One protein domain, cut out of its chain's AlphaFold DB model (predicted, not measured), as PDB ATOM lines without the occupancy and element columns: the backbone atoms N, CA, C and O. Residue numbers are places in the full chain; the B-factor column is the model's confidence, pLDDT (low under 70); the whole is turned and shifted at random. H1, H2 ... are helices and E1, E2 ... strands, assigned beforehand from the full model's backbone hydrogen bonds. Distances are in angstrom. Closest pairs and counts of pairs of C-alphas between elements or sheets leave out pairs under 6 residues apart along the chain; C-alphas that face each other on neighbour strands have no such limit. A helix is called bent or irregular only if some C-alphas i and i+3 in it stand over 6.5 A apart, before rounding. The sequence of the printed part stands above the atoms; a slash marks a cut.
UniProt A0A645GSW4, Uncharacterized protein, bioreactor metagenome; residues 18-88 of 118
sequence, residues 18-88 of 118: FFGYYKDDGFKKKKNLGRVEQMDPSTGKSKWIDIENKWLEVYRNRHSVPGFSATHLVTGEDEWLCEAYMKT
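What this domain is: This is residues 18 to 88 of the 118 residues of an uncharacterized protein of bioreactor metagenome (UniProt A0A645GSW4). The model is a loose, elongated piece built along one helix, H1, with a two-stranded hairpin, E2 and E3, near the helix's first residues and a second small two-stranded sheet, E1 and E4, near its last. The link of residues 21 to 26 runs back alongside H1 from one small sheet to the other, residues 40 to 45 stick out at the hairpin's end of the model, and at the other end residues 73 to 88 swing out past E4 and fold back beside the sheet of E1 and E4. The printed part has 71 residues, with one named helix and four named strands in the order E1, E2, E3, H1, E4, and both sheets are antiparallel, ordered E1 - E4 and E2 - E3. The class is mixed, helices and strands, with under half of the residues in named elements: 14 in the helix and 15 in the strands. The radius of gyration of the C-alphas is 15.0 A, and the C-alphas span 43 by 27 by 19 A.

How they stand to each other: E2, residues 27 to 30, and E3, residues 34 to 37, form a hairpin with a tight link of 3 residues. They are antiparallel, with 140 degrees between their N-to-C directions, and the C-alphas of Phe 27 and Glu 37, which face each other, are 4.4 A apart. N 28 and O 36 are within hydrogen-bond range at 2.8 A, as are N 36 and O 28 at 2.8 A. H1, residues 47 to 60, comes closest to E3 with the C-alphas of Trp 48 and Glu 37, 7.0 A apart. The closest C-alphas of H1 and E2 are those of Trp 48 and Phe 27, at 7.6 A. In H1 every O i to N i+4 pair is within hydrogen-bond range. Near the helix's other end, the closest C-alphas of H1 and E1, residues 18 to 20, are those of Tyr 59 and Phe 18, at 7.0 A. For H1 and E4, residues 69 to 72, they are those of Val 58 and Ser 69, at 7.7 A. E1 and E4 are antiparallel neighbours, with 158 degrees between their N-to-C directions. N 19 and O 70 are within hydrogen-bond range at 2.8 A, and N 70 and O 19 at 2.9 A. The two sheets are apart: E1 from E2 and E3, and E4 from E2 and E3.

Where its parts are: H1 runs 20.3 A from C-alpha 47 at (125.186, 155.258, 80.646) to C-alpha 60 at (141.213, 147.699, 90.566), and it is not bent. E2 measures 9.5 A from first to last C-alpha and E3 10.0 A. E1 is 6.7 A long and begins at C-alpha 18, (147.649, 152.768, 85.555). E4 is 10.1 A long and ends at C-alpha 72, (153.125, 150.427, 82.552). Residues 82 to 84 are a helical run too short to be a named helix.

The domain as a whole: The two C-alphas farthest apart are those of Ser 42 and Glu 77, at 47.6 A, while the first and last printed C-alphas, of Phe 18 and Thr 88, are 16.4 A apart. Residues 40 to 45 stand free. The links E1 to E2, E3 to H1 and H1 to E4 are short, with 6, 9 and 8 residues between the elements, and no link is long. After E4, residues 73 to 88 hold no named element; their C-alphas lie 11 to 25 A from the mean of the C-alphas. The printed part has no cut. The mean pLDDT of the printed part is 93.1, and no printed residue is under 70.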
ATOM      1  N   PHE A  18     148.849 153.126  86.304       95.00
ATOM      2  CA  PHE A  18     147.649 152.768  85.555       95.00
ATOM      3  C   PHE A  18     147.241 153.923  84.640       95.00
ATOM      4  O   PHE A  18     147.094 155.069  85.081       95.00
ATOM      5  N   PHE A  19     146.981 153.617  83.378       95.94
ATOM      6  CA  PHE A  19     146.484 154.553  82.385       95.94
ATOM      7  C   PHE A  19     145.100 154.113  81.904       95.94
ATOM      8  O   PHE A  19     144.899 152.975  81.492       95.94
ATOM      9  N   GLY A  20     144.139 155.036  81.960       95.00
ATOM     10  CA  GLY A  20     142.790 154.853  81.433       95.00
ATOM     11  C   GLY A  20     142.525 155.859  80.320       95.00
ATOM     12  O   GLY A  20     142.759 157.056  80.501       95.00
ATOM     13  N   TYR A  21     142.064 155.375  79.169       94.06
ATOM     14  CA  TYR A  21     141.720 156.177  77.999       94.06
ATOM     15  C   TYR A  21     140.246 156.590  78.041       94.06
ATOM     16  O   TYR A  21     139.369 156.057  77.365       94.06
ATOM     17  N   TYR A  22     139.974 157.557  78.902       91.75
ATOM     18  CA  TYR A  22     138.637 157.927  79.351       91.75
ATOM     19  C   TYR A  22     138.025 159.081  78.547       91.75
ATOM     20  O   TYR A  22     137.535 160.060  79.106       91.75
ATOM     21  N   LYS A  23     138.080 158.988  77.210       88.81
ATOM     22  CA  LYS A  23     137.515 160.024  76.322       88.81
ATOM     23  C   LYS A  23     135.984 160.016  76.272       88.81
ATOM     24  O   LYS A  23     135.397 161.076  76.068       88.81
ATOM     25  N   ASP A  24     135.358 158.854  76.448       90.31
ATOM     26  CA  ASP A  24     133.903 158.718  76.561       90.31
ATOM     27  C   ASP A  24     133.528 158.383  78.005       90.31
ATOM     28  O   ASP A  24     133.763 157.275  78.486       90.31
ATOM     29  N   ASP A  25     132.972 159.371  78.697       90.81
ATOM     30  CA  ASP A  25     132.468 159.262  80.064       90.81
ATOM     31  C   ASP A  25     130.934 159.200  80.105       90.81
ATOM     32  O   ASP A  25     130.333 159.295  81.168       90.81
ATOM     33  N   GLY A  26     130.262 159.071  78.957       93.12
ATOM     34  CA  GLY A  26     128.803 159.033  78.908       93.12
ATOM     35  C   GLY A  26     128.129 160.393  79.098       93.12
ATOM     36  O   GLY A  26     126.900 160.451  79.091       93.12
ATOM     37  N   PHE A  27     128.867 161.505  79.173       94.12
ATOM     38  CA  PHE A  27     128.292 162.853  79.211       94.12
ATOM     39  C   PHE A  27     128.364 163.530  77.836       94.12
ATOM     40  O   PHE A  27     129.278 163.316  77.043       94.12
ATOM     41  N   LYS A  28     127.386 164.385  77.526       94.25
ATOM     42  CA  LYS A  28     127.363 165.217  76.312       94.25
ATOM     43  C   LYS A  28     127.195 166.682  76.662       94.25
ATOM     44  O   LYS A  28     126.438 167.045  77.556       94.25
ATOM     45  N   LYS A  29     127.880 167.556  75.927       93.94
ATOM     46  CA  LYS A  29     127.704 169.003  76.069       93.94
ATOM     47  C   LYS A  29     126.401 169.428  75.392       93.94
ATOM     48  O   LYS A  29     126.211 169.176  74.204       93.94
ATOM     49  N   LYS A  30     125.520 170.100  76.129       93.75
ATOM     50  CA  LYS A  30     124.259 170.661  75.635       93.75
ATOM     51  C   LYS A  30     124.282 172.182  75.771       93.75
ATOM     52  O   LYS A  30     124.742 172.732  76.775       93.75
ATOM     53  N   LYS A  31     123.799 172.873  74.733       94.38
ATOM     54  CA  LYS A  31     123.743 174.341  74.695       94.38
ATOM     55  C   LYS A  31     122.989 174.864  75.923       94.38
ATOM     56  O   LYS A  31     121.919 174.352  76.237       94.38
ATOM     57  N   ASN A  32     123.564 175.856  76.604       93.25
ATOM     58  CA  ASN A  32     123.024 176.523  77.800       93.25
ATOM     59  C   ASN A  32     122.779 175.633  79.038       93.25
ATOM     60  O   ASN A  32     122.284 176.142  80.036       93.25
ATOM     61  N   LEU A  33     123.127 174.342  78.999       92.44
ATOM     62  CA  LEU A  33     122.907 173.408  80.112       92.44
ATOM     63  C   LEU A  33     124.208 172.766  80.623       92.44
ATOM     64  O   LEU A  33     124.229 172.171  81.691       92.44
ATOM     65  N   GLY A  34     125.308 172.905  79.877       93.31
ATOM     66  CA  GLY A  34     126.608 172.356  80.260       93.31
ATOM     67  C   GLY A  34     126.762 170.892  79.848       93.31
ATOM     68  O   GLY A  34     126.302 170.499  78.776       93.31
ATOM     69  N   ARG A  35     127.471 170.096  80.656       94.25
ATOM     70  CA  ARG A  35     127.613 168.647  80.446       94.25
ATOM     71  C   ARG A  35     126.419 167.943  81.079       94.25
ATOM     72  O   ARG A  35     126.175 168.113  82.265       94.25
ATOM     73  N   VAL A  36     125.700 167.159  80.287       93.88
ATOM     74  CA  VAL A  36     124.566 166.357  80.746       93.88
ATOM     75  C   VAL A  36     124.861 164.883  80.574       93.88
ATOM     76  O   VAL A  36     125.459 164.472  79.579       93.88
ATOM     77  N   GLU A  37     124.439 164.103  81.554       93.31
ATOM     78  CA  GLU A  37     124.510 162.650  81.521       93.31
ATOM     79  C   GLU A  37     123.625 162.095  80.398       93.31
ATOM     80  O   GLU A  37     122.524 162.596  80.144       93.31
ATOM     81  N   GLN A  38     124.110 161.071  79.696       94.06
ATOM     82  CA  GLN A  38     123.322 160.368  78.691       94.06
ATOM     83  C   GLN A  38     122.543 159.219  79.327       94.06
ATOM     84  O   GLN A  38     123.114 158.351  79.985       94.06
ATOM     85  N   MET A  39     121.250 159.175  79.026       93.25
ATOM     86  CA  MET A  39     120.380 158.047  79.340       93.25
ATOM     87  C   MET A  39     120.191 157.183  78.091       93.25
ATOM     88  O   MET A  39     120.169 157.693  76.965       93.25
ATOM     89  N   ASP A  40     120.070 155.878  78.281       88.69
ATOM     90  CA  ASP A  40     119.651 154.943  77.244       88.69
ATOM     91  C   ASP A  40     118.165 155.188  76.909       88.69
ATOM     92  O   ASP A  40     117.317 155.073  77.797       88.69
ATOM     93  N   PRO A  41     117.814 155.519  75.651       88.25
ATOM     94  CA  PRO A  41     116.428 155.789  75.266       88.25
ATOM     95  C   PRO A  41     115.485 154.586  75.400       88.25
ATOM     96  O   PRO A  41     114.276 154.774  75.494       88.25
ATOM     97  N   SER A  42     116.020 153.366  75.366       90.25
ATOM     98  CA  SER A  42     115.252 152.121  75.411       90.25
ATOM     99  C   SER A  42     115.046 151.607  76.834       90.25
ATOM    100  O   SER A  42     113.954 151.156  77.171       90.25
ATOM    101  N   THR A  43     116.070 151.702  77.687       89.88
ATOM    102  CA  THR A  43     116.022 151.177  79.062       89.88
ATOM    103  C   THR A  43     115.801 152.257  80.120       89.88
ATOM    104  O   THR A  43     115.493 151.931  81.265       89.88
ATOM    105  N   GLY A  44     115.977 153.534  79.769       90.06
ATOM    106  CA  GLY A  44     115.921 154.662  80.702       90.06
ATOM    107  C   GLY A  44     117.086 154.713  81.695       90.06
ATOM    108  O   GLY A  44     117.069 155.543  82.602       90.06
ATOM    109  N   LYS A  45     118.086 153.835  81.559       91.31
ATOM    110  CA  LYS A  45     119.230 153.761  82.474       91.31
ATOM    111  C   LYS A  45     120.315 154.765  82.108       91.31
ATOM    112  O   LYS A  45     120.522 155.085  80.939       91.31
ATOM    113  N   SER A  46     121.038 155.218  83.125       92.31
ATOM    114  CA  SER A  46     122.237 156.031  82.951       92.31
ATOM    115  C   SER A  46     123.348 155.227  82.283       92.31
ATOM    116  O   SER A  46     123.690 154.136  82.739       92.31
ATOM    117  N   LYS A  47     123.962 155.806  81.244       93.56
ATOM    118  CA  LYS A  47     125.186 155.258  80.646       93.56
ATOM    119  C   LYS A  47     126.399 155.389  81.565       93.56
ATOM    120  O   LYS A  47     127.333 154.605  81.438       93.56
ATOM    121  N   TRP A  48     126.403 156.376  82.463       94.75
ATOM    122  CA  TRP A  48     127.514 156.595  83.384       94.75
ATOM    123  C   TRP A  48     127.694 155.407  84.327       94.75
ATOM    124  O   TRP A  48     128.822 154.982  84.528       94.75
ATOM    125  N   ILE A  49     126.605 154.817  84.827       94.19
ATOM    126  CA  ILE A  49     126.673 153.683  85.764       94.19
ATOM    127  C   ILE A  49     127.477 152.516  85.168       94.19
ATOM    128  O   ILE A  49     128.360 151.963  85.824       94.19
ATOM    129  N   ASP A  50     127.211 152.155  83.914       93.50
ATOM    130  CA  ASP A  50     127.914 151.053  83.249       93.50
ATOM    131  C   ASP A  50     129.383 151.402  82.962       93.50
ATOM    132  O   ASP A  50     130.279 150.566  83.121       93.50
ATOM    133  N   ILE A  51     129.644 152.655  82.576       95.06
ATOM    134  CA  ILE A  51     130.994 153.172  82.327       95.06
ATOM    135  C   ILE A  51     131.815 153.171  83.621       95.06
ATOM    136  O   ILE A  51     132.917 152.625  83.640       95.06
ATOM    137  N   GLU A  52     131.271 153.718  84.705       95.81
ATOM    138  CA  GLU A  52     131.903 153.790  86.023       95.81
ATOM    139  C   GLU A  52     132.267 152.396  86.533       95.81
ATOM    140  O   GLU A  52     133.413 152.157  86.924       95.81
ATOM    141  N   ASN A  53     131.323 151.453  86.463       96.00
ATOM    142  CA  ASN A  53     131.556 150.072  86.879       96.00
ATOM    143  C   ASN A  53     132.735 149.452  86.122       96.00
ATOM    144  O   ASN A  53     133.651 148.910  86.744       96.00
ATOM    145  N   LYS A  54     132.766 149.606  84.793       95.81
ATOM    146  CA  LYS A  54     133.868 149.110  83.960       95.81
ATOM    147  C   LYS A  54     135.197 149.785  84.299       95.81
ATOM    148  O   LYS A  54     136.232 149.122  84.342       95.81
ATOM    149  N   TRP A  55     135.204 151.097  84.530       95.56
ATOM    150  CA  TRP A  55     136.424 151.832  84.876       95.56
ATOM    151  C   TRP A  55     137.004 151.344  86.200       95.56
ATOM    152  O   TRP A  55     138.200 151.054  86.274       95.56
ATOM    153  N   LEU A  56     136.157 151.219  87.224       95.44
ATOM    154  CA  LEU A  56     136.551 150.743  88.546       95.44
ATOM    155  C   LEU A  56     137.058 149.306  88.501       95.44
ATOM    156  O   LEU A  56     138.079 149.010  89.118       95.44
ATOM    157  N   GLU A  57     136.377 148.424  87.772       96.69
ATOM    158  CA  GLU A  57     136.797 147.036  87.589       96.69
ATOM    159  C   GLU A  57     138.189 146.958  86.947       96.69
ATOM    160  O   GLU A  57     139.102 146.341  87.499       96.69
ATOM    161  N   VAL A  58     138.375 147.627  85.807       95.94
ATOM    162  CA  VAL A  58     139.635 147.599  85.054       95.94
ATOM    163  C   VAL A  58     140.774 148.228  85.852       95.94
ATOM    164  O   VAL A  58     141.883 147.695  85.847       95.94
ATOM    165  N   TYR A  59     140.512 149.314  86.581       94.50
ATOM    166  CA  TYR A  59     141.505 149.952  87.443       94.50
ATOM    167  C   TYR A  59     141.915 149.056  88.616       94.50
ATOM    168  O   TYR A  59     143.106 148.824  88.823       94.50
ATOM    169  N   ARG A  60     140.946 148.523  89.373       94.44
ATOM    170  CA  ARG A  60     141.213 147.699  90.566       94.44
ATOM    171  C   ARG A  60     141.981 146.429  90.218       94.44
ATOM    172  O   ARG A  60     142.906 146.070  90.938       94.44
ATOM    173  N   ASN A  61     141.627 145.799  89.102       94.38
ATOM    174  CA  ASN A  61     142.287 144.587  88.620       94.38
ATOM    175  C   ASN A  61     143.523 144.876  87.754       94.38
ATOM    176  O   ASN A  61     144.205 143.950  87.325       94.38
ATOM    177  N   ARG A  62     143.819 146.154  87.483       92.44
ATOM    178  CA  ARG A  62     144.935 146.608  86.640       92.44
ATOM    179  C   ARG A  62     144.953 145.983  85.241       92.44
ATOM    180  O   ARG A  62     146.012 145.746  84.659       92.44
ATOM    181  N   HIS A  63     143.775 145.723  84.682       94.38
ATOM    182  CA  HIS A  63     143.651 145.122  83.361       94.38
ATOM    183  C   HIS A  63     144.104 146.103  82.274       94.38
ATOM    184  O   HIS A  63     143.720 147.275  82.268       94.38
ATOM    185  N   SER A  64     144.898 145.607  81.325       94.75
ATOM    186  CA  SER A  64     145.238 146.338  80.102       94.75
ATOM    187  C   SER A  64     144.289 145.904  78.993       94.75
ATOM    188  O   SER A  64     144.332 144.756  78.552       94.75
ATOM    189  N   VAL A  65     143.413 146.810  78.568       94.81
ATOM    190  CA  VAL A  65     142.384 146.555  77.557       94.81
ATOM    191  C   VAL A  65     142.703 147.401  76.322       94.81
ATOM    192  O   VAL A  65     142.762 148.628  76.447       94.81
ATOM    193  N   PRO A  66     142.899 146.799  75.131       93.88
ATOM    194  CA  PRO A  66     143.156 147.551  73.905       93.88
ATOM    195  C   PRO A  66     142.114 148.650  73.678       93.88
ATOM    196  O   PRO A  66     140.920 148.438  73.879       93.88
ATOM    197  N   GLY A  67     142.577 149.842  73.308       91.88
ATOM    198  CA  GLY A  67     141.735 151.019  73.095       91.88
ATOM    199  C   GLY A  67     141.075 151.598  74.354       91.88
ATOM    200  O   GLY A  67     140.288 152.533  74.227       91.88
ATOM    201  N   PHE A  68     141.367 151.077  75.553       94.06
ATOM    202  CA  PHE A  68     140.710 151.506  76.788       94.06
ATOM    203  C   PHE A  68     141.641 151.719  77.993       94.06
ATOM    204  O   PHE A  68     141.449 152.682  78.736       94.06
ATOM    205  N   SER A  69     142.633 150.860  78.229       95.88
ATOM    206  CA  SER A  69     143.550 150.990  79.369       95.88
ATOM    207  C   SER A  69     144.912 150.347  79.119       95.88
ATOM    208  O   SER A  69     145.051 149.411  78.331       95.88
ATOM    209  N   ALA A  70     145.913 150.816  79.858       96.25
ATOM    210  CA  ALA A  70     147.250 150.246  79.897       96.25
ATOM    211  C   ALA A  70     147.807 150.284  81.323       96.25
ATOM    212  O   ALA A  70     147.493 151.180  82.106       96.25
ATOM    213  N   THR A  71     148.660 149.321  81.652       94.75
ATOM    214  CA  THR A  71     149.483 149.350  82.862       94.75
ATOM    215  C   THR A  71     150.944 149.326  82.445       94.75
ATOM    216  O   THR A  71     151.345 148.448  81.682       94.75
ATOM    217  N   HIS A  72     151.716 150.309  82.909       92.88
ATOM    218  CA  HIS A  72     153.125 150.427  82.552       92.88
ATOM    219  C   HIS A  72     153.938 151.083  83.667       92.88
ATOM    220  O   HIS A  72     153.470 152.016  84.328       92.88
ATOM    221  N   LEU A  73     155.163 150.604  83.865       91.38
ATOM    222  CA  LEU A  73     156.148 151.267  84.707       91.38
ATOM    223  C   LEU A  73     156.693 152.485  83.952       91.38
ATOM    224  O   LEU A  73     157.192 152.340  82.843       91.38
ATOM    225  N   VAL A  74     156.597 153.668  84.555       89.69
ATOM    226  CA  VAL A  74     157.078 154.926  83.963       89.69
ATOM    227  C   VAL A  74     157.955 155.684  84.950       89.69
ATOM    228  O   VAL A  74     157.775 155.599  86.167       89.69
ATOM    229  N   THR A  75     158.898 156.440  84.414       88.88
ATOM    230  CA  THR A  75     159.803 157.347  85.117       88.88
ATOM    231  C   THR A  75     159.449 158.806  84.805       88.88
ATOM    232  O   THR A  75     158.469 159.100  84.122       88.88
ATOM    233  N   GLY A  76     160.226 159.752  85.340       87.94
ATOM    234  CA  GLY A  76     160.029 161.176  85.049       87.94
ATOM    235  C   GLY A  76     160.347 161.572  83.604       87.94
ATOM    236  O   GLY A  76     159.840 162.590  83.153       87.94
ATOM    237  N   GLU A  77     161.143 160.768  82.893       90.88
ATOM    238  CA  GLU A  77     161.565 161.032  81.506       90.88
ATOM    239  C   GLU A  77     160.635 160.388  80.466       90.88
ATOM    240  O   GLU A  77     160.781 160.609  79.267       90.88
ATOM    241  N   ASP A  78     159.695 159.563  80.924       93.12
ATOM    242  CA  ASP A  78     158.763 158.840  80.070       93.12
ATOM    243  C   ASP A  78     157.542 159.694  79.703       93.12
ATOM    244  O   ASP A  78     157.220 160.678  80.366       93.12
ATOM    245  N   GLU A  79     156.824 159.306  78.648       93.75
ATOM    246  CA  GLU A  79     155.608 159.997  78.209       93.75
ATOM    247  C   GLU A  79     154.427 159.665  79.131       93.75
ATOM    248  O   GLU A  79     154.038 158.513  79.276       93.75
ATOM    249  N   TRP A  80     153.761 160.662  79.711       91.81
ATOM    250  CA  TRP A  80     152.658 160.428  80.658       91.81
ATOM    251  C   TRP A  80     151.275 160.406  79.988       91.81
ATOM    252  O   TRP A  80     150.280 160.885  80.541       91.81
ATOM    253  N   LEU A  81     151.197 159.803  78.801       92.88
ATOM    254  CA  LEU A  81     149.970 159.641  78.020       92.88
ATOM    255  C   LEU A  81     149.575 158.166  77.916       92.88
ATOM    256  O   LEU A  81     150.413 157.284  77.756       92.88
ATOM    257  N   CYS A  82     148.269 157.888  77.971       93.19
ATOM    258  CA  CYS A  82     147.762 156.517  77.851       93.19
ATOM    259  C   CYS A  82     148.101 155.928  76.477       93.19
ATOM    260  O   CYS A  82     148.511 154.775  76.370       93.19
ATOM    261  N   GLU A  83     147.975 156.746  75.432       91.62
ATOM    262  CA  GLU A  83     148.228 156.384  74.040       91.62
ATOM    263  C   GLU A  83     149.658 155.886  73.779       91.62
ATOM    264  O   GLU A  83     149.851 155.112  72.848       91.62
ATOM    265  N   ALA A  84     150.641 156.268  74.604       93.50
ATOM    266  CA  ALA A  84     152.021 155.795  74.470       93.50
ATOM    267  C   ALA A  84     152.179 154.300  74.812       93.50
ATOM    268  O   ALA A  84     153.078 153.637  74.297       93.50
ATOM    269  N   TYR A  85     151.294 153.758  75.657       94.56
ATOM    270  CA  TYR A  85     151.398 152.392  76.195       94.56
ATOM    271  C   TYR A  85     150.194 151.510  75.868       94.56
ATOM    272  O   TYR A  85     150.235 150.288  76.032       94.56
ATOM    273  N   MET A  86     149.094 152.115  75.435       93.94
ATOM    274  CA  MET A  86     147.864 151.417  75.110       93.94
ATOM    275  C   MET A  86     147.939 150.806  73.715       93.94
ATOM    276  O   MET A  86     148.214 151.481  72.727       93.94
ATOM    277  N   LYS A  87     147.602 149.518  73.617       92.06
ATOM    278  CA  LYS A  87     147.413 148.872  72.315       92.06
ATOM    279  C   LYS A  87     146.219 149.499  71.601       92.06
ATOM    280  O   LYS A  87     145.141 149.594  72.187       92.06
ATOM    281  N   THR A  88     146.393 149.872  70.338       88.62
ATOM    282  CA  THR A  88     145.293 150.333  69.487       88.62
ATOM    283  C   THR A  88     144.285 149.206  69.275       88.62
ATOM    284  O   THR A  88     144.661 148.070  68.979       88.62
TER     285      THR A  88